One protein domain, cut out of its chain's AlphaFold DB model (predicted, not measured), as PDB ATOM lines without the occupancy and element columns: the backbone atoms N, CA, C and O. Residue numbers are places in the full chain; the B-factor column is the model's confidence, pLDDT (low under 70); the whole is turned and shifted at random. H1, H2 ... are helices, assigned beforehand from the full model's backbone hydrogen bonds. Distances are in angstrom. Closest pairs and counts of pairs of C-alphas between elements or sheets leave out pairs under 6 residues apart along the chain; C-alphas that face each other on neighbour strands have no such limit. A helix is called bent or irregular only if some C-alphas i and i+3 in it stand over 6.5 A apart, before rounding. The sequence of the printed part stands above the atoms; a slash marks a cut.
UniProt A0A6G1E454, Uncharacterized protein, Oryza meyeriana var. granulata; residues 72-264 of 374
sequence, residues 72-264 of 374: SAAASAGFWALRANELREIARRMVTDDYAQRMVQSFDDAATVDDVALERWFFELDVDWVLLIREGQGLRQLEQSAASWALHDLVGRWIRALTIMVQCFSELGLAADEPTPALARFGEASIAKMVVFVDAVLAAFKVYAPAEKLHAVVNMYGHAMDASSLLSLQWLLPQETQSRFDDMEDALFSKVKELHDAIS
ATOM      1  N   SER A  72     -18.114 -37.859 -19.211       40.56
ATOM      2  CA  SER A  72     -18.578 -38.262 -20.552       40.56
ATOM      3  C   SER A  72     -18.121 -37.337 -21.673       40.56
ATOM      4  O   SER A  72     -17.718 -37.846 -22.712       40.56
ATOM      5  N   ALA A  73     -18.131 -36.019 -21.454       38.44
ATOM      6  CA  ALA A  73     -17.554 -35.063 -22.394       38.44
ATOM      7  C   ALA A  73     -16.023 -35.193 -22.441       38.44
ATOM      8  O   ALA A  73     -15.446 -35.143 -23.517       38.44
ATOM      9  N   ALA A  74     -15.354 -35.462 -21.310       39.03
ATOM     10  CA  ALA A  74     -13.922 -35.770 -21.315       39.03
ATOM     11  C   ALA A  74     -13.617 -37.160 -21.885       39.03
ATOM     12  O   ALA A  74     -12.550 -37.341 -22.459       39.03
ATOM     13  N   ALA A  75     -14.519 -38.145 -21.771       40.38
ATOM     14  CA  ALA A  75     -14.333 -39.441 -22.427       40.38
ATOM     15  C   ALA A  75     -14.516 -39.345 -23.946       40.38
ATOM     16  O   ALA A  75     -13.715 -39.926 -24.672       40.38
ATOM     17  N   SER A  76     -15.514 -38.599 -24.440       46.19
ATOM     18  CA  SER A  76     -15.657 -38.336 -25.875       46.19
ATOM     19  C   SER A  76     -14.519 -37.451 -26.379       46.19
ATOM     20  O   SER A  76     -13.856 -37.842 -27.330       46.19
ATOM     21  N   ALA A  77     -14.208 -36.334 -25.717       48.59
ATOM     22  CA  ALA A  77     -13.076 -35.472 -26.066       48.59
ATOM     23  C   ALA A  77     -11.732 -36.213 -25.980       48.59
ATOM     24  O   ALA A  77     -10.882 -36.040 -26.844       48.59
ATOM     25  N   GLY A  78     -11.550 -37.088 -24.990       44.91
ATOM     26  CA  GLY A  78     -10.372 -37.945 -24.852       44.91
ATOM     27  C   GLY A  78     -10.282 -38.991 -25.963       44.91
ATOM     28  O   GLY A  78      -9.217 -39.184 -26.539       44.91
ATOM     29  N   PHE A  79     -11.403 -39.616 -26.333       48.34
ATOM     30  CA  PHE A  79     -11.480 -40.530 -27.473       48.34
ATOM     31  C   PHE A  79     -11.201 -39.817 -28.808       48.34
ATOM     32  O   PHE A  79     -10.474 -40.337 -29.655       48.34
ATOM     33  N   TRP A  80     -11.710 -38.595 -28.979       59.53
ATOM     34  CA  TRP A  80     -11.419 -37.738 -30.126       59.53
ATOM     35  C   TRP A  80      -9.955 -37.307 -30.174       59.53
ATOM     36  O   TRP A  80      -9.335 -37.405 -31.228       59.53
ATOM     37  N   ALA A  81      -9.373 -36.915 -29.039       57.84
ATOM     38  CA  ALA A  81      -7.966 -36.542 -28.935       57.84
ATOM     39  C   ALA A  81      -7.033 -37.715 -29.274       57.84
ATOM     40  O   ALA A  81      -6.027 -37.517 -29.954       57.84
ATOM     41  N   LEU A  82      -7.384 -38.938 -28.860       55.44
ATOM     42  CA  LEU A  82      -6.641 -40.151 -29.210       55.44
ATOM     43  C   LEU A  82      -6.677 -40.422 -30.720       55.44
ATOM     44  O   LEU A  82      -5.623 -40.608 -31.323       55.44
ATOM     45  N   ARG A  83      -7.856 -40.355 -31.356       66.12
ATOM     46  CA  ARG A  83      -7.968 -40.539 -32.816       66.12
ATOM     47  C   ARG A  83      -7.286 -39.433 -33.609       66.12
ATOM     48  O   ARG A  83      -6.614 -39.712 -34.598       66.12
ATOM     49  N   ALA A  84      -7.413 -38.183 -33.169       71.81
ATOM     50  CA  ALA A  84      -6.692 -37.066 -33.767       71.81
ATOM     51  C   ALA A  84      -5.173 -37.277 -33.674       71.81
ATOM     52  O   ALA A  84      -4.446 -36.912 -34.594       71.81
ATOM     53  N   ASN A  85      -4.688 -37.912 -32.602       78.88
ATOM     54  CA  ASN A  85      -3.278 -38.255 -32.461       78.88
ATOM     55  C   ASN A  85      -2.841 -39.388 -33.406       78.88
ATOM     56  O   ASN A  85      -1.777 -39.283 -34.006       78.88
ATOM     57  N   GLU A  86      -3.655 -40.431 -33.589       86.38
ATOM     58  CA  GLU A  86      -3.373 -41.513 -34.550       86.38
ATOM     59  C   GLU A  86      -3.327 -41.003 -35.998       86.38
ATOM     60  O   GLU A  86      -2.391 -41.312 -36.737       86.38
ATOM     61  N   LEU A  87      -4.301 -40.176 -36.396       88.62
ATOM     62  CA  LEU A  87      -4.329 -39.552 -37.725       88.62
ATOM     63  C   LEU A  87      -3.144 -38.604 -37.924       88.62
ATOM     64  O   LEU A  87      -2.525 -38.607 -38.987       88.62
ATOM     65  N   ARG A  88      -2.780 -37.840 -36.889       87.62
ATOM     66  CA  ARG A  88      -1.595 -36.978 -36.913       87.62
ATOM     67  C   ARG A  88      -0.310 -37.777 -37.087       87.62
ATOM     68  O   ARG A  88       0.561 -37.362 -37.841       87.62
ATOM     69  N   GLU A  89      -0.198 -38.930 -36.440       89.38
ATOM     70  CA  GLU A  89       0.965 -39.802 -36.594       89.38
ATOM     71  C   GLU A  89       1.043 -40.422 -37.995       89.38
ATOM     72  O   GLU A  89       2.124 -40.553 -38.563       89.38
ATOM     73  N   ILE A  90      -0.099 -40.762 -38.605       90.94
ATOM     74  CA  ILE A  90      -0.138 -41.156 -40.021       90.94
ATOM     75  C   ILE A  90       0.360 -40.007 -40.906       90.94
ATOM     76  O   ILE A  90       1.239 -40.234 -41.734       90.94
ATOM     77  N   ALA A  91      -0.143 -38.785 -40.706       90.88
ATOM     78  CA  ALA A  91       0.273 -37.614 -41.478       90.88
ATOM     79  C   ALA A  91       1.783 -37.347 -41.358       90.88
ATOM     80  O   ALA A  91       2.471 -37.189 -42.365       90.88
ATOM     81  N   ARG A  92       2.337 -37.401 -40.141       90.44
ATOM     82  CA  ARG A  92       3.785 -37.257 -39.920       90.44
ATOM     83  C   ARG A  92       4.600 -38.326 -40.621       90.44
ATOM     84  O   ARG A  92       5.634 -38.002 -41.197       90.44
ATOM     85  N   ARG A  93       4.142 -39.582 -40.616       92.38
ATOM     86  CA  ARG A  93       4.798 -40.654 -41.380       92.38
ATOM     87  C   ARG A  93       4.773 -40.365 -42.879       92.38
ATOM     88  O   ARG A  93       5.814 -40.452 -43.514       92.38
ATOM     89  N   MET A  94       3.636 -39.922 -43.423       93.12
ATOM     90  CA  MET A  94       3.524 -39.539 -44.839       93.12
ATOM     91  C   MET A  94       4.470 -38.392 -45.228       93.12
ATOM     92  O   MET A  94       4.931 -38.348 -46.370       93.12
ATOM     93  N   VAL A  95       4.768 -37.475 -44.304       90.44
ATOM     94  CA  VAL A  95       5.760 -36.407 -44.505       90.44
ATOM     95  C   VAL A  95       7.191 -36.929 -44.344       90.44
ATOM     96  O   VAL A  95       8.025 -36.650 -45.193       90.44
ATOM     97  N   THR A  96       7.462 -37.741 -43.319       89.38
ATOM     98  CA  THR A  96       8.796 -38.310 -43.029       89.38
ATOM     99  C   THR A  96       9.280 -39.268 -44.122       89.38
ATOM    100  O   THR A  96      10.476 -39.367 -44.375       89.38
ATOM    101  N   ASP A  97       8.360 -39.974 -44.780       91.69
ATOM    102  CA  ASP A  97       8.640 -40.870 -45.911       91.69
ATOM    103  C   ASP A  97       8.650 -40.136 -47.274       91.69
ATOM    104  O   ASP A  97       8.539 -40.764 -48.341       91.69
ATOM    105  N   ASP A  98       8.700 -38.799 -47.251       89.69
ATOM    106  CA  ASP A  98       8.666 -37.885 -48.400       89.69
ATOM    107  C   ASP A  98       7.467 -38.105 -49.341       89.69
ATOM    108  O   ASP A  98       7.458 -37.654 -50.489       89.69
ATOM    109  N   TYR A  99       6.438 -38.839 -48.905       91.50
ATOM    110  CA  TYR A  99       5.297 -39.175 -49.753       91.50
ATOM    111  C   TYR A  99       4.483 -37.924 -50.074       91.50
ATOM    112  O   TYR A  99       4.211 -37.657 -51.245       91.50
ATOM    113  N   ALA A 100       4.157 -37.125 -49.056       90.25
ATOM    114  CA  ALA A 100       3.407 -35.886 -49.238       90.25
ATOM    115  C   ALA A 100       4.171 -34.883 -50.128       90.25
ATOM    116  O   ALA A 100       3.593 -34.314 -51.053       90.25
ATOM    117  N   GLN A 101       5.488 -34.740 -49.930       90.12
ATOM    118  CA  GLN A 101       6.325 -33.860 -50.750       90.12
ATOM    119  C   GLN A 101       6.408 -34.326 -52.214       90.12
ATOM    120  O   GLN A 101       6.298 -33.506 -53.125       90.12
ATOM    121  N   ARG A 102       6.525 -35.639 -52.464       90.69
ATOM    122  CA  ARG A 102       6.507 -36.200 -53.827       90.69
ATOM    123  C   ARG A 102       5.182 -35.969 -54.547       90.69
ATOM    124  O   ARG A 102       5.193 -35.783 -55.760       90.69
ATOM    125  N   MET A 103       4.053 -35.988 -53.838       91.81
ATOM    126  CA  MET A 103       2.750 -35.677 -54.444       91.81
ATOM    127  C   MET A 103       2.651 -34.209 -54.850       91.81
ATOM    128  O   MET A 103       2.212 -33.927 -55.961       91.81
ATOM    129  N   VAL A 104       3.149 -33.295 -54.012       89.31
ATOM    130  CA  VAL A 104       3.228 -31.862 -54.339       89.31
ATOM    131  C   VAL A 104       4.114 -31.619 -55.566       89.31
ATOM    132  O   VAL A 104       3.697 -30.933 -56.493       89.31
ATOM    133  N   GLN A 105       5.309 -32.216 -55.608       89.06
ATOM    134  CA  GLN A 105       6.233 -32.084 -56.744       89.06
ATOM    135  C   GLN A 105       5.653 -32.687 -58.024       89.06
ATOM    136  O   GLN A 105       5.626 -32.034 -59.059       89.06
ATOM    137  N   SER A 106       5.104 -33.903 -57.943       88.38
ATOM    138  CA  SER A 106       4.483 -34.562 -59.094       88.38
ATOM    139  C   SER A 106       3.279 -33.795 -59.638       88.38
ATOM    140  O   SER A 106       2.966 -33.956 -60.815       88.38
ATOM    141  N   PHE A 107       2.575 -33.035 -58.797       88.38
ATOM    142  CA  PHE A 107       1.489 -32.164 -59.231       88.38
ATOM    143  C   PHE A 107       2.016 -30.915 -59.944       88.38
ATOM    144  O   PHE A 107       1.435 -30.498 -60.938       88.38
ATOM    145  N   ASP A 108       3.129 -30.347 -59.475       86.44
ATOM    146  CA  ASP A 108       3.736 -29.163 -60.091       86.44
ATOM    147  C   ASP A 108       4.422 -29.469 -61.434       86.44
ATOM    148  O   ASP A 108       4.273 -28.726 -62.403       86.44
ATOM    149  N   ASP A 109       5.121 -30.604 -61.516       81.44
ATOM    150  CA  ASP A 109       5.830 -31.050 -62.721       81.44
ATOM    151  C   ASP A 109       4.875 -31.471 -63.852       81.44
ATOM    152  O   ASP A 109       5.247 -31.490 -65.032       81.44
ATOM    153  N   ALA A 110       3.631 -31.827 -63.515       72.38
ATOM    154  CA  ALA A 110       2.618 -32.277 -64.461       72.38
ATOM    155  C   ALA A 110       2.028 -31.100 -65.257       72.38
ATOM    156  O   ALA A 110       0.854 -30.776 -65.152       72.38
ATOM    157  N   ALA A 111       2.823 -30.487 -66.134       56.97
ATOM    158  CA  ALA A 111       2.402 -29.336 -66.937       56.97
ATOM    159  C   ALA A 111       1.283 -29.626 -67.972       56.97
ATOM    160  O   ALA A 111       0.851 -28.700 -68.656       56.97
ATOM    161  N   THR A 112       0.847 -30.884 -68.165       51.78
ATOM    162  CA  THR A 112      -0.094 -31.257 -69.254       51.78
ATOM    163  C   THR A 112      -1.002 -32.476 -69.013       51.78
ATOM    164  O   THR A 112      -1.816 -32.787 -69.883       51.78
ATOM    165  N   VAL A 113      -0.910 -33.175 -67.875       53.59
ATOM    166  CA  VAL A 113      -1.808 -34.302 -67.550       53.59
ATOM    167  C   VAL A 113      -2.314 -34.107 -66.127       53.59
ATOM    168  O   VAL A 113      -1.750 -34.644 -65.174       53.59
ATOM    169  N   ASP A 114      -3.343 -33.270 -66.010       58.94
ATOM    170  CA  ASP A 114      -4.048 -33.016 -64.758       58.94
ATOM    171  C   ASP A 114      -4.543 -34.336 -64.136       58.94
ATOM    172  O   ASP A 114      -4.869 -35.300 -64.827       58.94
ATOM    173  N   ASP A 115      -4.596 -34.345 -62.808       71.38
ATOM    174  CA  ASP A 115      -5.228 -35.340 -61.935       71.38
ATOM    175  C   ASP A 115      -4.465 -36.615 -61.536       71.38
ATOM    176  O   ASP A 115      -4.815 -37.168 -60.502       71.38
ATOM    177  N   VAL A 116      -3.364 -37.058 -62.160       83.38
ATOM    178  CA  VAL A 116      -2.723 -38.331 -61.713       83.38
ATOM    179  C   VAL A 116      -2.154 -38.256 -60.281       83.38
ATOM    180  O   VAL A 116      -2.224 -39.223 -59.516       83.38
ATOM    181  N   ALA A 117      -1.577 -37.113 -59.894       88.25
ATOM    182  CA  ALA A 117      -1.078 -36.905 -58.532       88.25
ATOM    183  C   ALA A 117      -2.228 -36.814 -57.514       88.25
ATOM    184  O   ALA A 117      -2.148 -37.419 -56.445       88.25
ATOM    185  N   LEU A 118      -3.319 -36.127 -57.873       89.50
ATOM    186  CA  LEU A 118      -4.520 -36.031 -57.040       89.50
ATOM    187  C   LEU A 118      -5.226 -37.385 -56.919       89.50
ATOM    188  O   LEU A 118      -5.600 -37.774 -55.821       89.50
ATOM    189  N   GLU A 119      -5.337 -38.162 -57.990       90.31
ATOM    190  CA  GLU A 119      -5.909 -39.511 -57.963       90.31
ATOM    191  C   GLU A 119      -5.156 -40.423 -56.992       90.31
ATOM    192  O   GLU A 119      -5.774 -41.077 -56.152       90.31
ATOM    193  N   ARG A 120      -3.818 -40.434 -57.050       90.94
ATOM    194  CA  ARG A 120      -2.994 -41.226 -56.120       90.94
ATOM    195  C   ARG A 120      -3.106 -40.727 -54.685       90.94
ATOM    196  O   ARG A 120      -3.203 -41.544 -53.771       90.94
ATOM    197  N   TRP A 121      -3.117 -39.411 -54.496       93.75
ATOM    198  CA  TRP A 121      -3.284 -38.784 -53.189       93.75
ATOM    199  C   TRP A 121      -4.623 -39.166 -52.548       93.75
ATOM    200  O   TRP A 121      -4.658 -39.691 -51.437       93.75
ATOM    201  N   PHE A 122      -5.727 -38.995 -53.276       93.06
ATOM    202  CA  PHE A 122      -7.070 -39.327 -52.801       93.06
ATOM    203  C   PHE A 122      -7.263 -40.839 -52.627       93.06
ATOM    204  O   PHE A 122      -7.977 -41.262 -51.717       93.06
ATOM    205  N   PHE A 123      -6.600 -41.666 -53.441       92.00
ATOM    206  CA  PHE A 123      -6.589 -43.118 -53.271       92.00
ATOM    207  C   PHE A 123      -5.937 -43.543 -51.951       92.00
ATOM    208  O   PHE A 123      -6.532 -44.336 -51.218       92.00
ATOM    209  N   GLU A 124      -4.752 -43.015 -51.622       93.19
ATOM    210  CA  GLU A 124      -4.088 -43.326 -50.348       93.19
ATOM    211  C   GLU A 124      -4.863 -42.768 -49.152       93.19
ATOM    212  O   GLU A 124      -4.947 -43.434 -48.127       93.19
ATOM    213  N   LEU A 125      -5.511 -41.609 -49.292       93.31
ATOM    214  CA  LEU A 125      -6.397 -41.050 -48.264       93.31
ATOM    215  C   LEU A 125      -7.741 -41.788 -48.116       93.31
ATOM    216  O   LEU A 125      -8.548 -41.436 -47.258       93.31
ATOM    217  N   ASP A 126      -7.992 -42.817 -48.929       91.94
ATOM    218  CA  ASP A 126      -9.238 -43.581 -48.964       91.94
ATOM    219  C   ASP A 126     -10.488 -42.754 -49.323       91.94
ATOM    220  O   ASP A 126     -11.595 -43.047 -48.862       91.94
ATOM    221  N   VAL A 127     -10.327 -41.740 -50.172       92.31
ATOM    222  CA  VAL A 127     -11.394 -40.837 -50.634       92.31
ATOM    223  C   VAL A 127     -11.389 -40.625 -52.151       92.31
ATOM    224  O   VAL A 127     -11.905 -39.628 -52.643       92.31
ATOM    225  N   ASP A 128     -10.874 -41.587 -52.918       90.31
ATOM    226  CA  ASP A 128     -10.855 -41.572 -54.391       90.31
ATOM    227  C   ASP A 128     -12.238 -41.327 -55.021       90.31
ATOM    228  O   ASP A 128     -12.365 -40.676 -56.056       90.31
ATOM    229  N   TRP A 129     -13.297 -41.754 -54.335       87.38
ATOM    230  CA  TRP A 129     -14.682 -41.523 -54.732       87.38
ATOM    231  C   TRP A 129     -15.093 -40.042 -54.755       87.38
ATOM    232  O   TRP A 129     -16.029 -39.700 -55.475       87.38
ATOM    233  N   VAL A 130     -14.412 -39.153 -54.021       88.38
ATOM    234  CA  VAL A 130     -14.690 -37.703 -54.033       88.38
ATOM    235  C   VAL A 130     -14.436 -37.121 -55.424       88.38
ATOM    236  O   VAL A 130     -15.197 -36.274 -55.884       88.38
ATOM    237  N   LEU A 131     -13.430 -37.634 -56.138       85.88
ATOM    238  CA  LEU A 131     -13.101 -37.195 -57.498       85.88
ATOM    239  C   LEU A 131     -14.182 -37.573 -58.521       85.88
ATOM    240  O   LEU A 131     -14.273 -36.965 -59.586       85.88
ATOM    241  N   LEU A 132     -15.024 -38.560 -58.198       81.31
ATOM    242  CA  LEU A 132     -16.121 -39.010 -59.054       81.31
ATOM    243  C   LEU A 132     -17.386 -38.157 -58.897       81.31
ATOM    244  O   LEU A 132     -18.302 -38.275 -59.715       81.31
ATOM    245  N   ILE A 133     -17.457 -37.301 -57.873       78.19
ATOM    246  CA  ILE A 133     -18.607 -36.427 -57.644       78.19
ATOM    247  C   ILE A 133     -18.577 -35.308 -58.685       78.19
ATOM    248  O   ILE A 133     -17.816 -34.349 -58.577       78.19
ATOM    249  N   ARG A 134     -19.416 -35.428 -59.717       65.88
ATOM    250  CA  ARG A 134     -19.603 -34.362 -60.708       65.88
ATOM    251  C   ARG A 134     -20.575 -33.299 -60.209       65.88
ATOM    252  O   ARG A 134     -21.622 -33.620 -59.634       65.88
ATOM    253  N   GLU A 135     -20.272 -32.044 -60.542       53.03
ATOM    254  CA  GLU A 135     -21.203 -30.921 -60.412       53.03
ATOM    255  C   GLU A 135     -22.554 -31.278 -61.054       53.03
ATOM    256  O   GLU A 135     -22.643 -31.646 -62.227       53.03
ATOM    257  N   GLY A 136     -23.620 -31.226 -60.254       49.22
ATOM    258  CA  GLY A 136     -24.996 -31.443 -60.706       49.22
ATOM    259  C   GLY A 136     -25.520 -32.886 -60.672       49.22
ATOM    260  O   GLY A 136     -26.730 -33.062 -60.814       49.22
ATOM    261  N   GLN A 137     -24.686 -33.910 -60.439       52.19
ATOM    262  CA  GLN A 137     -25.161 -35.304 -60.282       52.19
ATOM    263  C   GLN A 137     -25.192 -35.800 -58.823       52.19
ATOM    264  O   GLN A 137     -25.946 -36.727 -58.515       52.19
ATOM    265  N   GLY A 138     -24.491 -35.107 -57.917       56.66
ATOM    266  CA  GLY A 138     -24.619 -35.233 -56.459       56.66
ATOM    267  C   GLY A 138     -24.381 -36.640 -55.894       56.66
ATOM    268  O   GLY A 138     -23.879 -37.541 -56.565       56.66
ATOM    269  N   LEU A 139     -24.803 -36.849 -54.643       58.81
ATOM    270  CA  LEU A 139     -24.751 -38.148 -53.955       58.81
ATOM    271  C   LEU A 139     -25.603 -39.232 -54.631       58.81
ATOM    272  O   LEU A 139     -25.371 -40.404 -54.376       58.81
ATOM    273  N   ARG A 140     -26.541 -38.889 -55.527       57.78
ATOM    274  CA  ARG A 140     -27.393 -39.867 -56.233       57.78
ATOM    275  C   ARG A 140     -26.598 -40.841 -57.096       57.78
ATOM    276  O   ARG A 140     -26.981 -42.000 -57.207       57.78
ATOM    277  N   GLN A 141     -25.503 -40.389 -57.704       55.62
ATOM    278  CA  GLN A 141     -24.611 -41.265 -58.463       55.62
ATOM    279  C   GLN A 141     -23.815 -42.187 -57.530       55.62
ATOM    280  O   GLN A 141     -23.568 -43.346 -57.867       55.62
ATOM    281  N   LEU A 142     -23.480 -41.703 -56.329       53.91
ATOM    282  CA  LEU A 142     -22.847 -42.498 -55.284       53.91
ATOM    283  C   LEU A 142     -23.835 -43.503 -54.674       53.91
ATOM    284  O   LEU A 142     -23.477 -44.650 -54.513       53.91
ATOM    285  N   GLU A 143     -25.093 -43.136 -54.433       54.66
ATOM    286  CA  GLU A 143     -26.153 -44.037 -53.948       54.66
ATOM    287  C   GLU A 143     -26.520 -45.114 -54.987       54.66
ATOM    288  O   GLU A 143     -26.833 -46.246 -54.626       54.66
ATOM    289  N   GLN A 144     -26.454 -44.790 -56.285       51.47
ATOM    290  CA  GLN A 144     -26.712 -45.741 -57.377       51.47
ATOM    291  C   GLN A 144     -25.531 -46.679 -57.674       51.47
ATOM    292  O   GLN A 144     -25.752 -47.792 -58.148       51.47
ATOM    293  N   SER A 145     -24.290 -46.253 -57.414       44.41
ATOM    294  CA  SER A 145     -23.080 -47.080 -57.590       44.41
ATOM    295  C   SER A 145     -22.651 -47.800 -56.307       44.41
ATOM    296  O   SER A 145     -22.120 -48.907 -56.368       44.41
ATOM    297  N   ALA A 146     -22.938 -47.220 -55.142       44.50
ATOM    298  CA  ALA A 146     -22.671 -47.755 -53.817       44.50
ATOM    299  C   ALA A 146     -23.971 -48.269 -53.194       44.50
ATOM    300  O   ALA A 146     -24.516 -47.692 -52.256       44.50
ATOM    301  N   ALA A 147     -24.431 -49.427 -53.660       40.19
ATOM    302  CA  ALA A 147     -25.541 -50.165 -53.059       40.19
ATOM    303  C   ALA A 147     -25.265 -50.663 -51.612       40.19
ATOM    304  O   ALA A 147     -25.897 -51.616 -51.168       40.19
ATOM    305  N   SER A 148     -24.303 -50.086 -50.870       49.22
ATOM    306  CA  SER A 148     -23.875 -50.627 -49.573       49.22
ATOM    307  C   SER A 148     -23.156 -49.673 -48.600       49.22
ATOM    308  O   SER A 148     -22.787 -50.141 -47.521       49.22
ATOM    309  N   TRP A 149     -22.917 -48.389 -48.907       58.81
ATOM    310  CA  TRP A 149     -22.207 -47.486 -47.978       58.81
ATOM    311  C   TRP A 149     -23.167 -46.532 -47.267       58.81
ATOM    312  O   TRP A 149     -23.862 -45.746 -47.902       58.81
ATOM    313  N   ALA A 150     -23.201 -46.603 -45.934       74.50
ATOM    314  CA  ALA A 150     -23.974 -45.675 -45.115       74.50
ATOM    315  C   ALA A 150     -23.345 -44.272 -45.162       74.50
ATOM    316  O   ALA A 150     -22.121 -44.149 -45.134       74.50
ATOM    317  N   LEU A 151     -24.166 -43.213 -45.157       81.00
ATOM    318  CA  LEU A 151     -23.720 -41.808 -45.119       81.00
ATOM    319  C   LEU A 151     -22.627 -41.567 -44.062       81.00
ATOM    320  O   LEU A 151     -21.632 -40.902 -44.331       81.00
ATOM    321  N   HIS A 152     -22.774 -42.166 -42.878       81.38
ATOM    322  CA  HIS A 152     -21.794 -42.063 -41.795       81.38
ATOM    323  C   HIS A 152     -20.417 -42.647 -42.137       81.38
ATOM    324  O   HIS A 152     -19.410 -42.127 -41.663       81.38
ATOM    325  N   ASP A 153     -20.348 -43.691 -42.965       84.44
ATOM    326  CA  ASP A 153     -19.069 -44.251 -43.403       84.44
ATOM    327  C   ASP A 153     -18.340 -43.281 -44.339       84.44
ATOM    328  O   ASP A 153     -17.165 -42.977 -44.133       84.44
ATOM    329  N   LEU A 154     -19.065 -42.705 -45.303       87.06
ATOM    330  CA  LEU A 154     -18.532 -41.699 -46.225       87.06
ATOM    331  C   LEU A 154     -18.054 -40.450 -45.488       87.06
ATOM    332  O   LEU A 154     -16.922 -40.012 -45.688       87.06
ATOM    333  N   VAL A 155     -18.885 -39.925 -44.584       88.25
ATOM    334  CA  VAL A 155     -18.539 -38.793 -43.716       88.25
ATOM    335  C   VAL A 155     -17.311 -39.127 -42.872       88.25
ATOM    336  O   VAL A 155     -16.372 -38.339 -42.809       88.25
ATOM    337  N   GLY A 156     -17.257 -40.322 -42.281       87.88
ATOM    338  CA  GLY A 156     -16.110 -40.766 -41.498       87.88
ATOM    339  C   GLY A 156     -14.816 -40.844 -42.314       87.88
ATOM    340  O   GLY A 156     -13.764 -40.454 -41.809       87.88
ATOM    341  N   ARG A 157     -14.871 -41.350 -43.552       90.94
ATOM    342  CA  ARG A 157     -13.718 -41.410 -44.471       90.94
ATOM    343  C   ARG A 157     -13.263 -40.010 -44.878       90.94
ATOM    344  O   ARG A 157     -12.077 -39.714 -44.781       90.94
ATOM    345  N   TRP A 158     -14.208 -39.139 -45.224       93.12
ATOM    346  CA  TRP A 158     -13.942 -37.737 -45.538       93.12
ATOM    347  C   TRP A 158     -13.272 -36.999 -44.368       93.12
ATOM    348  O   TRP A 158     -12.258 -36.340 -44.572       93.12
ATOM    349  N   ILE A 159     -13.751 -37.188 -43.132       90.44
ATOM    350  CA  ILE A 159     -13.159 -36.598 -41.916       90.44
ATOM    351  C   ILE A 159     -11.700 -37.031 -41.736       90.44
ATOM    352  O   ILE A 159     -10.830 -36.194 -41.482       90.44
ATOM    353  N   ARG A 160     -11.419 -38.338 -41.855       91.25
ATOM    354  CA  ARG A 160     -10.052 -38.870 -41.713       91.25
ATOM    355  C   ARG A 160      -9.127 -38.279 -42.773       91.25
ATOM    356  O   ARG A 160      -8.042 -37.812 -42.430       91.25
ATOM    357  N   ALA A 161      -9.579 -38.253 -44.026       94.00
ATOM    358  CA  ALA A 161      -8.824 -37.693 -45.139       94.00
ATOM    359  C   ALA A 161      -8.547 -36.195 -44.961       94.00
ATOM    360  O   ALA A 161      -7.399 -35.786 -45.092       94.00
ATOM    361  N   LEU A 162      -9.559 -35.394 -44.601       92.56
ATOM    362  CA  LEU A 162      -9.401 -33.955 -44.369       92.56
ATOM    363  C   LEU A 162      -8.396 -33.681 -43.244       92.56
ATOM    364  O   LEU A 162      -7.498 -32.861 -43.401       92.56
ATOM    365  N   THR A 163      -8.512 -34.415 -42.135       90.19
ATOM    366  CA  THR A 163      -7.620 -34.263 -40.976       90.19
ATOM    367  C   THR A 163      -6.166 -34.551 -41.354       90.19
ATOM    368  O   THR A 163      -5.277 -33.765 -41.035       90.19
ATOM    369  N   ILE A 164      -5.914 -35.662 -42.055       91.75
ATOM    370  CA  ILE A 164      -4.564 -36.034 -42.503       91.75
ATOM    371  C   ILE A 164      -4.037 -35.026 -43.516       91.75
ATOM    372  O   ILE A 164      -2.884 -34.626 -43.424       91.75
ATOM    373  N   MET A 165      -4.872 -34.598 -44.461       91.81
ATOM    374  CA  MET A 165      -4.495 -33.659 -45.509       91.81
ATOM    375  C   MET A 165      -4.014 -32.328 -44.929       91.81
ATOM    376  O   MET A 165      -2.892 -31.912 -45.212       91.81
ATOM    377  N   VAL A 166      -4.813 -31.705 -44.059       87.81
ATOM    378  CA  VAL A 166      -4.441 -30.434 -43.419       87.81
ATOM    379  C   VAL A 166      -3.209 -30.612 -42.530       87.81
ATOM    380  O   VAL A 166      -2.322 -29.764 -42.538       87.81
ATOM    381  N   GLN A 167      -3.090 -31.737 -41.819       88.62
ATOM    382  CA  GLN A 167      -1.912 -32.017 -40.999       88.62
ATOM    383  C   GLN A 167      -0.643 -32.272 -41.834       88.62
ATOM    384  O   GLN A 167       0.446 -31.900 -41.408       88.62
ATOM    385  N   CYS A 168      -0.748 -32.865 -43.021       89.00
ATOM    386  CA  CYS A 168       0.378 -32.991 -43.945       89.00
ATOM    387  C   CYS A 168       0.817 -31.618 -44.463       89.00
ATOM    388  O   CYS A 168       2.010 -31.337 -44.488       89.00
ATOM    389  N   PHE A 169      -0.127 -30.751 -44.842       86.12
ATOM    390  CA  PHE A 169       0.191 -29.393 -45.301       86.12
ATOM    391  C   PHE A 169       0.827 -28.557 -44.195       86.12
ATOM    392  O   PHE A 169       1.821 -27.881 -44.439       86.12
ATOM    393  N   SER A 170       0.304 -28.683 -42.978       82.44
ATOM    394  CA  SER A 170       0.871 -28.138 -41.749       82.44
ATOM    395  C   SER A 170       2.339 -28.522 -41.557       82.44
ATOM    396  O   SER A 170       3.206 -27.659 -41.475       82.44
ATOM    397  N   GLU A 171       2.629 -29.823 -41.510       83.88
ATOM    398  CA  GLU A 171       3.974 -30.334 -41.225       83.88
ATOM    399  C   GLU A 171       4.948 -29.997 -42.369       83.88
ATOM    400  O   GLU A 171       6.095 -29.640 -42.112       83.88
ATOM    401  N   LEU A 172       4.492 -30.022 -43.629       83.75
ATOM    402  CA  LEU A 172       5.291 -29.571 -44.777       83.75
ATOM    403  C   LEU A 172       5.573 -28.063 -44.741       83.75
ATOM    404  O   LEU A 172       6.678 -27.647 -45.080       83.75
ATOM    405  N   GLY A 173       4.589 -27.256 -44.336       76.12
ATOM    406  CA  GLY A 173       4.738 -25.810 -44.180       76.12
ATOM    407  C   GLY A 173       5.692 -25.440 -43.045       76.12
ATOM    408  O   GLY A 173       6.452 -24.494 -43.186       76.12
ATOM    409  N   LEU A 174       5.705 -26.213 -41.954       74.50
ATOM    410  CA  LEU A 174       6.632 -26.028 -40.830       74.50
ATOM    411  C   LEU A 174       8.058 -26.512 -41.130       74.50
ATOM    412  O   LEU A 174       9.011 -25.990 -40.558       74.50
ATOM    413  N   ALA A 175       8.209 -27.539 -41.971       71.62
ATOM    414  CA  ALA A 175       9.512 -28.091 -42.340       71.62
ATOM    415  C   ALA A 175      10.266 -27.227 -43.365       71.62
ATOM    416  O   ALA A 175      11.485 -27.352 -43.489       71.62
ATOM    417  N   ALA A 176       9.557 -26.377 -44.108       65.88
ATOM    418  CA  ALA A 176      10.149 -25.433 -45.041       65.88
ATOM    419  C   ALA A 176      10.334 -24.060 -44.372       65.88
ATOM    420  O   ALA A 176       9.428 -23.575 -43.701       65.88
ATOM    421  N   ASP A 177      11.476 -23.399 -44.600       58.91
ATOM    422  CA  ASP A 177      11.682 -22.004 -44.163       58.91
ATOM    423  C   ASP A 177      10.658 -21.046 -44.811       58.91
ATOM    424  O   ASP A 177      10.370 -19.977 -44.271       58.91
ATOM    425  N   GLU A 178      10.093 -21.437 -45.959       60.88
ATOM    426  CA  GLU A 178       9.016 -20.731 -46.643       60.88
ATOM    427  C   GLU A 178       8.067 -21.726 -47.339       60.88
ATOM    428  O   GLU A 178       8.527 -22.660 -48.013       60.88
ATOM    429  N   PRO A 179       6.740 -21.554 -47.217       62.75
ATOM    430  CA  PRO A 179       5.782 -22.395 -47.909       62.75
ATOM    431  C   PRO A 179       5.917 -22.308 -49.430       62.75
ATOM    432  O   PRO A 179       5.745 -21.256 -50.042       62.75
ATOM    433  N   THR A 180       6.194 -23.449 -50.066       77.12
ATOM    434  CA  THR A 180       6.394 -23.477 -51.520       77.12
ATOM    435  C   THR A 180       5.095 -23.150 -52.274       77.12
ATOM    436  O   THR A 180       4.036 -23.696 -51.945       77.12
ATOM    437  N   PRO A 181       5.139 -22.346 -53.355       81.06
ATOM    438  CA  PRO A 181       3.971 -22.097 -54.198       81.06
ATOM    439  C   PRO A 181       3.323 -23.376 -54.733       81.06
ATOM    440  O   PRO A 181       2.113 -23.404 -54.930       81.06
ATOM    441  N   ALA A 182       4.106 -24.438 -54.955       85.06
ATOM    442  CA  ALA A 182       3.615 -25.757 -55.354       85.06
ATOM    443  C   ALA A 182       2.694 -26.382 -54.291       85.06
ATOM    444  O   ALA A 182       1.613 -26.868 -54.628       85.06
ATOM    445  N   LEU A 183       3.079 -26.309 -53.011       85.44
ATOM    446  CA  LEU A 183       2.261 -26.785 -51.892       85.44
ATOM    447  C   LEU A 183       0.938 -26.019 -51.808       85.44
ATOM    448  O   LEU A 183      -0.100 -26.640 -51.606       85.44
ATOM    449  N   ALA A 184       0.965 -24.705 -52.045       83.88
ATOM    450  CA  ALA A 184      -0.240 -23.881 -52.072       83.88
ATOM    451  C   ALA A 184      -1.234 -24.337 -53.152       83.88
ATOM    452  O   ALA A 184      -2.394 -24.582 -52.838       83.88
ATOM    453  N   ARG A 185      -0.792 -24.529 -54.410       85.75
ATOM    454  CA  ARG A 185      -1.710 -24.968 -55.488       85.75
ATOM    455  C   ARG A 185      -2.201 -26.394 -55.276       85.75
ATOM    456  O   ARG A 185      -3.351 -26.694 -55.579       85.75
ATOM    457  N   PHE A 186      -1.334 -27.276 -54.777       88.75
ATOM    458  CA  PHE A 186      -1.717 -28.653 -54.478       88.75
ATOM    459  C   PHE A 186      -2.750 -28.713 -53.346       88.75
ATOM    460  O   PHE A 186      -3.736 -29.446 -53.445       88.75
ATOM    461  N   GLY A 187      -2.546 -27.917 -52.293       88.88
ATOM    462  CA  GLY A 187      -3.498 -27.762 -51.200       88.88
ATOM    463  C   GLY A 187      -4.832 -27.216 -51.689       88.88
ATOM    464  O   GLY A 187      -5.865 -27.831 -51.434       88.88
ATOM    465  N   GLU A 188      -4.799 -26.134 -52.469       87.75
ATOM    466  CA  GLU A 188      -5.978 -25.482 -53.046       87.75
ATOM    467  C   GLU A 188      -6.805 -26.473 -53.869       87.75
ATOM    468  O   GLU A 188      -7.994 -26.663 -53.607       87.75
ATOM    469  N   ALA A 189      -6.161 -27.196 -54.789       89.88
ATOM    470  CA  ALA A 189      -6.818 -28.217 -55.595       89.88
ATOM    471  C   ALA A 189      -7.390 -29.358 -54.737       89.88
ATOM    472  O   ALA A 189      -8.496 -29.836 -54.993       89.88
ATOM    473  N   SER A 190      -6.673 -29.782 -53.691       91.25
ATOM    474  CA  SER A 190      -7.126 -30.855 -52.801       91.25
ATOM    475  C   SER A 190      -8.349 -30.439 -51.972       91.25
ATOM    476  O   SER A 190      -9.336 -31.177 -51.918       91.25
ATOM    477  N   ILE A 191      -8.332 -29.247 -51.372       91.06
ATOM    478  CA  ILE A 191      -9.456 -28.714 -50.591       91.06
ATOM    479  C   ILE A 191     -10.665 -28.451 -51.491       91.06
ATOM    480  O   ILE A 191     -11.777 -28.842 -51.128       91.06
ATOM    481  N   ALA A 192     -10.457 -27.902 -52.693       90.44
ATOM    482  CA  ALA A 192     -11.519 -27.681 -53.670       90.44
ATOM    483  C   ALA A 192     -12.283 -28.975 -54.002       90.44
ATOM    484  O   ALA A 192     -13.508 -28.973 -54.072       90.44
ATOM    485  N   LYS A 193     -11.593 -30.115 -54.138       90.81
ATOM    486  CA  LYS A 193     -12.262 -31.413 -54.339       90.81
ATOM    487  C   LYS A 193     -12.988 -31.886 -53.076       90.81
ATOM    488  O   LYS A 193     -14.098 -32.402 -53.172       90.81
ATOM    489  N   MET A 194     -12.407 -31.687 -51.893       92.06
ATOM    490  CA  MET A 194     -13.017 -32.105 -50.624       92.06
ATOM    491  C   MET A 194     -14.321 -31.359 -50.310       92.06
ATOM    492  O   MET A 194     -15.244 -31.979 -49.774       92.06
ATOM    493  N   VAL A 195     -14.434 -30.071 -50.655       91.56
ATOM    494  CA  VAL A 195     -15.658 -29.284 -50.400       91.56
ATOM    495  C   VAL A 195     -16.832 -29.684 -51.298       91.56
ATOM    496  O   VAL A 195     -17.975 -29.602 -50.855       91.56
ATOM    497  N   VAL A 196     -16.579 -30.233 -52.492       88.94
ATOM    498  CA  VAL A 196     -17.635 -30.745 -53.394       88.94
ATOM    499  C   VAL A 196     -18.453 -31.863 -52.737       88.94
ATOM    500  O   VAL A 196     -19.657 -31.990 -52.973       88.94
ATOM    501  N   PHE A 197     -17.835 -32.667 -51.865       89.62
ATOM    502  CA  PHE A 197     -18.580 -33.668 -51.101       89.62
ATOM    503  C   PHE A 197     -19.564 -33.032 -50.114       89.62
ATOM    504  O   PHE A 197     -20.668 -33.550 -49.949       89.62
ATOM    505  N   VAL A 198     -19.201 -31.907 -49.491       90.00
ATOM    506  CA  VAL A 198     -20.090 -31.178 -48.575       90.00
ATOM    507  C   VAL A 198     -21.356 -30.746 -49.310       90.00
ATOM    508  O   VAL A 198     -22.459 -31.022 -48.843       90.00
ATOM    509  N   ASP A 199     -21.206 -30.187 -50.510       88.06
ATOM    510  CA  ASP A 199     -22.333 -29.799 -51.364       88.06
ATOM    511  C   ASP A 199     -23.220 -30.987 -51.742       88.06
ATOM    512  O   ASP A 199     -24.452 -30.918 -51.675       88.06
ATOM    513  N   ALA A 200     -22.601 -32.112 -52.104       85.25
ATOM    514  CA  ALA A 200     -23.325 -33.330 -52.441       85.25
ATOM    515  C   ALA A 200     -24.140 -33.863 -51.250       85.25
ATOM    516  O   ALA A 200     -25.282 -34.291 -51.440       85.25
ATOM    517  N   VAL A 201     -23.568 -33.811 -50.042       84.25
ATOM    518  CA  VAL A 201     -24.210 -34.182 -48.774       84.25
ATOM    519  C   VAL A 201     -25.403 -33.274 -48.477       84.25
ATOM    520  O   VAL A 201     -26.519 -33.776 -48.323       84.25
ATOM    521  N   LEU A 202     -25.204 -31.953 -48.499       84.88
ATOM    522  CA  LEU A 202     -26.264 -30.969 -48.270       84.88
ATOM    523  C   LEU A 202     -27.431 -31.139 -49.258       84.88
ATOM    524  O   LEU A 202     -28.600 -31.075 -48.870       84.88
ATOM    525  N   ALA A 203     -27.139 -31.438 -50.528       82.44
ATOM    526  CA  ALA A 203     -28.160 -31.662 -51.550       82.44
ATOM    527  C   ALA A 203     -28.981 -32.955 -51.343       82.44
ATOM    528  O   ALA A 203     -30.144 -33.022 -51.760       82.44
ATOM    529  N   ALA A 204     -28.409 -33.984 -50.710       76.25
ATOM    530  CA  ALA A 204     -29.040 -35.298 -50.530       76.25
ATOM    531  C   ALA A 204     -29.932 -35.411 -49.284       76.25
ATOM    532  O   ALA A 204     -30.694 -36.369 -49.142       76.25
ATOM    533  N   PHE A 205     -29.909 -34.420 -48.396       73.81
ATOM    534  CA  PHE A 205     -30.612 -34.445 -47.109       73.81
ATOM    535  C   PHE A 205     -32.132 -34.499 -47.143       73.81
ATOM    536  O   PHE A 205     -32.761 -34.656 -46.100       73.81
ATOM    537  N   LYS A 206     -32.756 -34.451 -48.318       67.88
ATOM    538  CA  LYS A 206     -34.216 -34.548 -48.434       67.88
ATOM    539  C   LYS A 206     -34.790 -35.906 -47.996       67.88
ATOM    540  O   LYS A 206     -36.000 -35.995 -47.833       67.88
ATOM    541  N   VAL A 207     -33.962 -36.944 -47.839       67.88
ATOM    542  CA  VAL A 207     -34.419 -38.341 -47.669       67.88
ATOM    543  C   VAL A 207     -34.185 -38.910 -46.258       67.88
ATOM    544  O   VAL A 207     -34.850 -39.866 -45.872       67.88
ATOM    545  N   TYR A 208     -33.277 -38.330 -45.472       72.06
ATOM    546  CA  TYR A 208     -32.859 -38.882 -44.174       72.06
ATOM    547  C   TYR A 208     -33.759 -38.423 -43.013       72.06
ATOM    548  O   TYR A 208     -34.481 -37.434 -43.136       72.06
ATOM    549  N   ALA A 209     -33.719 -39.110 -41.867       78.31
ATOM    550  CA  ALA A 209     -34.383 -38.637 -40.648       78.31
ATOM    551  C   ALA A 209     -33.587 -37.481 -39.998       78.31
ATOM    552  O   ALA A 209     -32.357 -37.483 -40.084       78.31
ATOM    553  N   PRO A 210     -34.227 -36.516 -39.306       80.50
ATOM    554  CA  PRO A 210     -33.537 -35.347 -38.748       80.50
ATOM    555  C   PRO A 210     -32.345 -35.682 -37.844       80.50
ATOM    556  O   PRO A 210     -31.293 -35.074 -37.985       80.50
ATOM    557  N   ALA A 211     -32.463 -36.681 -36.962       76.94
ATOM    558  CA  ALA A 211     -31.366 -37.070 -36.071       76.94
ATOM    559  C   ALA A 211     -30.159 -37.650 -36.836       76.94
ATOM    560  O   ALA A 211     -29.013 -37.331 -36.525       76.94
ATOM    561  N   GLU A 212     -30.407 -38.457 -37.872       77.62
ATOM    562  CA  GLU A 212     -29.355 -39.038 -38.717       77.62
ATOM    563  C   GLU A 212     -28.649 -37.961 -39.549       77.62
ATOM    564  O   GLU A 212     -27.415 -37.934 -39.605       77.62
ATOM    565  N   LYS A 213     -29.424 -37.026 -40.128       83.38
ATOM    566  CA  LYS A 213     -28.886 -35.828 -40.793       83.38
ATOM    567  C   LYS A 213     -27.989 -35.062 -39.830       83.38
ATOM    568  O   LYS A 213     -26.826 -34.822 -40.131       83.38
ATOM    569  N   LEU A 214     -28.517 -34.720 -38.655       85.88
ATOM    570  CA  LEU A 214     -27.838 -33.859 -37.696       85.88
ATOM    571  C   LEU A 214     -26.510 -34.464 -37.245       85.88
ATOM    572  O   LEU A 214     -25.506 -33.763 -37.212       85.88
ATOM    573  N   HIS A 215     -26.469 -35.773 -36.983       84.00
ATOM    574  CA  HIS A 215     -25.224 -36.443 -36.627       84.00
ATOM    575  C   HIS A 215     -24.161 -36.321 -37.730       84.00
ATOM    576  O   HIS A 215     -23.008 -36.004 -37.444       84.00
ATOM    577  N   ALA A 216     -24.526 -36.546 -38.996       85.00
ATOM    578  CA  ALA A 216     -23.596 -36.406 -40.115       85.00
ATOM    579  C   ALA A 216     -23.102 -34.955 -40.273       85.00
ATOM    580  O   ALA A 216     -21.895 -34.722 -40.350       85.00
ATOM    581  N   VAL A 217     -24.018 -33.984 -40.255       88.50
ATOM    582  CA  VAL A 217     -23.705 -32.560 -40.464       88.50
ATOM    583  C   VAL A 217     -22.867 -31.988 -39.341       88.50
ATOM    584  O   VAL A 217     -21.903 -31.285 -39.616       88.50
ATOM    585  N   VAL A 218     -23.193 -32.297 -38.085       87.75
ATOM    586  CA  VAL A 218     -22.449 -31.783 -36.930       87.75
ATOM    587  C   VAL A 218     -21.007 -32.291 -36.944       87.75
ATOM    588  O   VAL A 218     -20.088 -31.513 -36.699       87.75
ATOM    589  N   ASN A 219     -20.785 -33.562 -37.302       85.69
ATOM    590  CA  ASN A 219     -19.430 -34.089 -37.478       85.69
ATOM    591  C   ASN A 219     -18.680 -33.372 -38.614       85.69
ATOM    592  O   ASN A 219     -17.525 -32.993 -38.440       85.69
ATOM    593  N   MET A 220     -19.320 -33.165 -39.771       89.62
ATOM    594  CA  MET A 220     -18.693 -32.441 -40.884       89.62
ATOM    595  C   MET A 220     -18.378 -30.988 -40.514       89.62
ATOM    596  O   MET A 220     -17.284 -30.518 -40.807       89.62
ATOM    597  N   TYR A 221     -19.304 -30.308 -39.837       88.75
ATOM    598  CA  TYR A 221     -19.164 -28.929 -39.372       88.75
ATOM    599  C   TYR A 221     -17.953 -28.768 -38.459       88.75
ATOM    600  O   TYR A 221     -17.092 -27.933 -38.723       88.75
ATOM    601  N   GLY A 222     -17.862 -29.591 -37.415       84.19
ATOM    602  CA  GLY A 222     -16.789 -29.470 -36.442       84.19
ATOM    603  C   GLY A 222     -15.414 -29.758 -37.041       84.19
ATOM    604  O   GLY A 222     -14.489 -28.974 -36.856       84.19
ATOM    605  N   HIS A 223     -15.289 -30.809 -37.857       85.75
ATOM    606  CA  HIS A 223     -14.018 -31.120 -38.516       85.75
ATOM    607  C   HIS A 223     -13.631 -30.119 -39.616       85.75
ATOM    608  O   HIS A 223     -12.442 -29.865 -39.802       85.75
ATOM    609  N   ALA A 224     -14.597 -29.524 -40.321       86.75
ATOM    610  CA  ALA A 224     -14.328 -28.431 -41.256       86.75
ATOM    611  C   ALA A 224     -13.882 -27.152 -40.525       86.75
ATOM    612  O   ALA A 224     -12.965 -26.477 -40.987       86.75
ATOM    613  N   MET A 225     -14.483 -26.849 -39.369       84.31
ATOM    614  CA  MET A 225     -14.099 -25.721 -38.515       84.31
ATOM    615  C   MET A 225     -12.684 -25.897 -37.947       84.31
ATOM    616  O   MET A 225     -11.879 -24.967 -38.010       84.31
ATOM    617  N   ASP A 226     -12.359 -27.089 -37.439       82.81
ATOM    618  CA  ASP A 226     -11.018 -27.419 -36.943       82.81
ATOM    619  C   ASP A 226      -9.971 -27.303 -38.065       82.81
ATOM    620  O   ASP A 226      -8.905 -26.721 -37.867       82.81
ATOM    621  N   ALA A 227     -10.291 -27.813 -39.260       83.88
ATOM    622  CA  ALA A 227      -9.438 -27.719 -40.443       83.88
ATOM    623  C   ALA A 227      -9.192 -26.262 -40.869       83.88
ATOM    624  O   ALA A 227      -8.042 -25.873 -41.064       83.88
ATOM    625  N   SER A 228     -10.252 -25.455 -40.966       81.81
ATOM    626  CA  SER A 228     -10.164 -24.022 -41.282       81.81
ATOM    627  C   SER A 228      -9.325 -23.273 -40.240       81.81
ATOM    628  O   SER A 228      -8.410 -22.540 -40.604       81.81
ATOM    629  N   SER A 229      -9.543 -23.543 -38.949       79.75
ATOM    630  CA  SER A 229      -8.770 -22.929 -37.860       79.75
ATOM    631  C   SER A 229      -7.287 -23.300 -37.916       79.75
ATOM    632  O   SER A 229      -6.428 -22.465 -37.641       79.75
ATOM    633  N   LEU A 230      -6.968 -24.550 -38.268       77.38
ATOM    634  CA  LEU A 230      -5.587 -25.022 -38.368       77.38
ATOM    635  C   LEU A 230      -4.849 -24.377 -39.548       77.38
ATOM    636  O   LEU A 230      -3.700 -23.969 -39.380       77.38
ATOM    637  N   LEU A 231      -5.518 -24.241 -40.698       75.06
ATOM    638  CA  LEU A 231      -4.990 -23.511 -41.856       75.06
ATOM    639  C   LEU A 231      -4.740 -22.037 -41.507       75.06
ATOM    640  O   LEU A 231      -3.638 -21.543 -41.734       75.06
ATOM    641  N   SER A 232      -5.710 -21.386 -40.860       73.19
ATOM    642  CA  SER A 232      -5.619 -19.981 -40.441       73.19
ATOM    643  C   SER A 232      -4.468 -19.731 -39.454       73.19
ATOM    644  O   SER A 232      -3.688 -18.792 -39.601       73.19
ATOM    645  N   LEU A 233      -4.304 -20.602 -38.448       69.12
ATOM    646  CA  LEU A 233      -3.292 -20.432 -37.397       69.12
ATOM    647  C   LEU A 233      -1.858 -20.668 -37.877       69.12
ATOM    648  O   LEU A 233      -0.931 -20.056 -37.345       69.12
ATOM    649  N   GLN A 234      -1.651 -21.592 -38.814       65.38
ATOM    650  CA  GLN A 234      -0.305 -21.995 -39.224       65.38
ATOM    651  C   GLN A 234       0.225 -21.219 -40.417       65.38
ATOM    652  O   GLN A 234       1.441 -21.123 -40.562       65.38
ATOM    653  N   TRP A 235      -0.651 -20.631 -41.233       64.00
ATOM    654  CA  TRP A 235      -0.245 -19.977 -42.472       64.00
ATOM    655  C   TRP A 235      -0.137 -18.457 -42.395       64.00
ATOM    656  O   TRP A 235      -0.332 -17.751 -43.382       64.00
ATOM    657  N   LEU A 236       0.210 -17.925 -41.224       52.41
ATOM    658  CA  LEU A 236       0.286 -16.480 -41.006       52.41
ATOM    659  C   LEU A 236       1.458 -15.755 -41.723       52.41
ATOM    660  O   LEU A 236       1.574 -14.549 -41.520       52.41
ATOM    661  N   LEU A 237       2.298 -16.408 -42.553       52.06
ATOM    662  CA  LEU A 237       3.375 -15.786 -43.372       52.06
ATOM    663  C   LEU A 237       3.792 -16.686 -44.572       52.06
ATOM    664  O   LEU A 237       3.781 -17.903 -44.373       52.06
ATOM    665  N   PRO A 238       4.287 -16.189 -45.745       54.69
ATOM    666  CA  PRO A 238       4.411 -14.825 -46.295       54.69
ATOM    667  C   PRO A 238       3.478 -14.493 -47.498       54.69
ATOM    668  O   PRO A 238       2.826 -15.346 -48.104       54.69
ATOM    669  N   GLN A 239       3.461 -13.202 -47.867       55.94
ATOM    670  CA  GLN A 239       2.463 -12.503 -48.701       55.94
ATOM    671  C   GLN A 239       2.217 -13.065 -50.120       55.94
ATOM    672  O   GLN A 239       1.133 -12.861 -50.660       55.94
ATOM    673  N   GLU A 240       3.186 -13.749 -50.740       58.38
ATOM    674  CA  GLU A 240       3.088 -14.176 -52.150       58.38
ATOM    675  C   GLU A 240       2.224 -15.433 -52.341       58.38
ATOM    676  O   GLU A 240       1.589 -15.606 -53.381       58.38
ATOM    677  N   THR A 241       2.131 -16.281 -51.312       61.75
ATOM    678  CA  THR A 241       1.249 -17.459 -51.305       61.75
ATOM    679  C   THR A 241      -0.002 -17.277 -50.451       61.75
ATOM    680  O   THR A 241      -0.930 -18.072 -50.588       61.75
ATOM    681  N   GLN A 242      -0.041 -16.232 -49.613       67.12
ATOM    682  CA  GLN A 242      -1.104 -15.956 -48.640       67.12
ATOM    683  C   GLN A 242      -2.504 -16.036 -49.258       67.12
ATOM    684  O   GLN A 242      -3.354 -16.739 -48.729       67.12
ATOM    685  N   SER A 243      -2.708 -15.432 -50.436       74.38
ATOM    686  CA  SER A 243      -4.036 -15.364 -51.054       74.38
ATOM    687  C   SER A 243      -4.640 -16.736 -51.356       74.38
ATOM    688  O   SER A 243      -5.842 -16.895 -51.247       74.38
ATOM    689  N   ARG A 244      -3.826 -17.747 -51.697       73.00
ATOM    690  CA  ARG A 244      -4.331 -19.108 -51.966       73.00
ATOM    691  C   ARG A 244      -4.686 -19.860 -50.685       73.00
ATOM    692  O   ARG A 244      -5.549 -20.735 -50.707       73.00
ATOM    693  N   PHE A 245      -4.002 -19.560 -49.581       74.31
ATOM    694  CA  PHE A 245      -4.361 -20.106 -48.269       74.31
ATOM    695  C   PHE A 245      -5.620 -19.453 -47.733       74.31
ATOM    696  O   PHE A 245      -6.489 -20.173 -47.249       74.31
ATOM    697  N   ASP A 246      -5.751 -18.145 -47.934       78.00
ATOM    698  CA  ASP A 246      -6.986 -17.418 -47.677       78.00
ATOM    699  C   ASP A 246      -8.129 -18.017 -48.521       78.00
ATOM    700  O   ASP A 246      -9.178 -18.326 -47.972       78.00
ATOM    701  N   ASP A 247      -7.906 -18.322 -49.808       83.56
ATOM    702  CA  ASP A 247      -8.909 -18.976 -50.667       83.56
ATOM    703  C   ASP A 247      -9.321 -20.373 -50.142       83.56
ATOM    704  O   ASP A 247     -10.500 -20.736 -50.179       83.56
ATOM    705  N   MET A 248      -8.375 -21.174 -49.630       84.00
ATOM    706  CA  MET A 248      -8.667 -22.476 -49.007       84.00
ATOM    707  C   MET A 248      -9.448 -22.340 -47.699       84.00
ATOM    708  O   MET A 248     -10.392 -23.102 -47.456       84.00
ATOM    709  N   GLU A 249      -9.033 -21.400 -46.848       83.38
ATOM    710  CA  GLU A 249      -9.710 -21.078 -45.596       83.38
ATOM    711  C   GLU A 249     -11.134 -20.601 -45.881       83.38
ATOM    712  O   GLU A 249     -12.077 -21.157 -45.322       83.38
ATOM    713  N   ASP A 250     -11.303 -19.656 -46.806       86.44
ATOM    714  CA  ASP A 250     -12.588 -19.105 -47.224       86.44
ATOM    715  C   ASP A 250     -13.492 -20.182 -47.830       86.44
ATOM    716  O   ASP A 250     -14.688 -20.224 -47.524       86.44
ATOM    717  N   ALA A 251     -12.943 -21.101 -48.633       88.62
ATOM    718  CA  ALA A 251     -13.698 -22.222 -49.182       88.62
ATOM    719  C   ALA A 251     -14.259 -23.124 -48.070       88.62
ATOM    720  O   ALA A 251     -15.457 -23.429 -48.065       88.62
ATOM    721  N   LEU A 252     -13.430 -23.523 -47.096       87.81
ATOM    722  CA  LEU A 252     -13.883 -24.320 -45.952       87.81
ATOM    723  C   LEU A 252     -14.845 -23.533 -45.062       87.81
ATOM    724  O   LEU A 252     -15.876 -24.069 -44.660       87.81
ATOM    725  N   PHE A 253     -14.554 -22.265 -44.783       86.69
ATOM    726  CA  PHE A 253     -15.364 -21.422 -43.914       86.69
ATOM    727  C   PHE A 253     -16.740 -21.124 -44.517       86.69
ATOM    728  O   PHE A 253     -17.751 -21.135 -43.812       86.69
ATOM    729  N   SER A 254     -16.817 -20.932 -45.835       91.62
ATOM    730  CA  SER A 254     -18.087 -20.848 -46.559       91.62
ATOM    731  C   SER A 254     -18.915 -22.117 -46.346       91.62
ATOM    732  O   SER A 254     -20.084 -22.039 -45.964       91.62
ATOM    733  N   LYS A 255     -18.295 -23.300 -46.462       91.81
ATOM    734  CA  LYS A 255     -18.975 -24.575 -46.187       91.81
ATOM    735  C   LYS A 255     -19.340 -24.773 -44.723       91.81
ATOM    736  O   LYS A 255     -20.399 -25.323 -44.443       91.81
ATOM    737  N   VAL A 256     -18.539 -24.280 -43.786       89.00
ATOM    738  CA  VAL A 256     -18.880 -24.255 -42.357       89.00
ATOM    739  C   VAL A 256     -20.157 -23.443 -42.108       89.00
ATOM    740  O   VAL A 256     -21.000 -23.882 -41.326       89.00
ATOM    741  N   LYS A 257     -20.351 -22.306 -42.795       91.06
ATOM    742  CA  LYS A 257     -21.599 -21.523 -42.711       91.06
ATOM    743  C   LYS A 257     -22.789 -22.285 -43.287       91.06
ATOM    744  O   LYS A 257     -23.813 -22.391 -42.621       91.06
ATOM    745  N   GLU A 258     -22.640 -22.868 -44.475       92.88
ATOM    746  CA  GLU A 258     -23.701 -23.676 -45.096       92.88
ATOM    747  C   GLU A 258     -24.089 -24.881 -44.219       92.88
ATOM    748  O   GLU A 258     -25.271 -25.179 -44.041       92.88
ATOM    749  N   LEU A 259     -23.101 -25.550 -43.614       92.56
ATOM    750  CA  LEU A 259     -23.319 -26.632 -42.655       92.56
ATOM    751  C   LEU A 259     -24.039 -26.123 -41.403       92.56
ATOM    752  O   LEU A 259     -24.999 -26.754 -40.975       92.56
ATOM    753  N   HIS A 260     -23.638 -24.982 -40.838       91.38
ATOM    754  CA  HIS A 260     -24.323 -24.376 -39.693       91.38
ATOM    755  C   HIS A 260     -25.802 -24.081 -39.998       91.38
ATOM    756  O   HIS A 260     -26.683 -24.436 -39.209       91.38
ATOM    757  N   ASP A 261     -26.091 -23.503 -41.163       92.25
ATOM    758  CA  ASP A 261     -27.461 -23.239 -41.608       92.25
ATOM    759  C   ASP A 261     -28.251 -24.542 -41.784       92.25
ATOM    760  O   ASP A 261     -29.416 -24.621 -41.389       92.25
ATOM    761  N   ALA A 262     -27.616 -25.600 -42.294       91.75
ATOM    762  CA  ALA A 262     -28.227 -26.921 -42.414       91.75
ATOM    763  C   ALA A 262     -28.512 -27.574 -41.049       91.75
ATOM    764  O   ALA A 262     -29.574 -28.184 -40.889       91.75
ATOM    765  N   ILE A 263     -27.621 -27.428 -40.058       91.88
ATOM    766  CA  ILE A 263     -27.855 -27.863 -38.666       91.88
ATOM    767  C   ILE A 263     -29.084 -27.133 -38.120       91.88
ATOM    768  O   ILE A 263     -30.011 -27.780 -37.631       91.88
ATOM    769  N   SER A 264     -29.132 -25.805 -38.273       91.62
ATOM    770  CA  SER A 264     -30.258 -24.988 -37.813       91.62
ATOM    771  C   SER A 264     -31.571 -25.407 -38.479       91.62
ATOM    772  O   SER A 264     -32.563 -25.639 -37.792       91.62
TER     773      SER A 264
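Overview. This is residues 72 to 264 of the 374 residues of an uncharacterized protein of Oryza meyeriana var. granulata (UniProt A0A6G1E454). Four long helices, H6 to H9, lie side by side in an up-and-down bundle, each running against the one before it in the chain. The short helices H2, H3, H4 and H5 make a row along one side of it, with H2, H4 and H5 packed on H7, while H1 packs on H6 at a steep tilt with residues 84 to 95 and its residues 72 to 82 stick out. The printed part has 193 residues, with nine named helices in the order H1 to H9 and no named strand; the class is all helix. The whole is compact, with a radius of gyration of the C-alphas of 16.7 A and spans of 49 by 44 by 29 A.

Arrangement. H9, residues 239 to 264, the longest helix, forms a helical hairpin with H8, residues 210 to 234, at a shallow tilt of 20 degrees, opposite ways; their closest C-alphas, Ser 228 and Glu 249, are 5.2 A apart. H9 also touches H7, residues 181 to 204, the same way at 12 degrees, with the C-alphas of Glu 188 and Met 248 closest at 5.7 A. H6, residues 151 to 175, touches H8 the same way at 4 degrees, closest C-alphas His 152 and Ala 216 at 6.2 A. H6 and H7 are a helical hairpin at 16 degrees, closest C-alphas Phe 169 and Gly 187 at 7.1 A; H6 and H9 are apart. H7 is the hub, touching five helices, among them H5, residues 138 to 145, at C-alphas Gly 138 and Ala 200, 4.6 A, and H2, residues 99 to 109, at Val 104 and Leu 183, 5.7 A, both about perpendicular to it. H4, residues 128 to 132, touches H7 at C-alphas Val 130 and Phe 197, 6.3 A. H3, residues 116 to 124, forms a helical hairpin with H2, closest C-alphas Phe 107 and Ala 117 at 5.4 A. H1, residues 72 to 96, touches H6 at a steep tilt of 55 degrees, closest C-alphas Ala 91 and Ile 164 at 5.2 A. Every O i to N i+4 pair is within hydrogen-bond range in H1, H2, H3, H6 and H8; H5 has 3 of 4, H7 17 of 20, H9 19 of 22, and H4 0 of 1 but 2 of 2 O i to N i+3 pairs.

Along the chain. H9 measures 36.7 A and ends at C-alpha 264 (-30.258, -24.988, -37.813); it is irregular, with C-alphas 240 and 243 7.3 A apart. H6, H8 and H7 measure 36.1, 35.8 and 35.7 A. H1, 35.4 A, begins at C-alpha 72 (-18.578, -38.262, -20.552).

Size, cuts and confidence. The C-alphas of Ser 72 and Thr 112 are farthest apart, 52.6 A. The printed part has no cut and no long link. Mean pLDDT of the printed part is 78.4; 48 residues are under 70, among them 72 to 83 and 134 to 149.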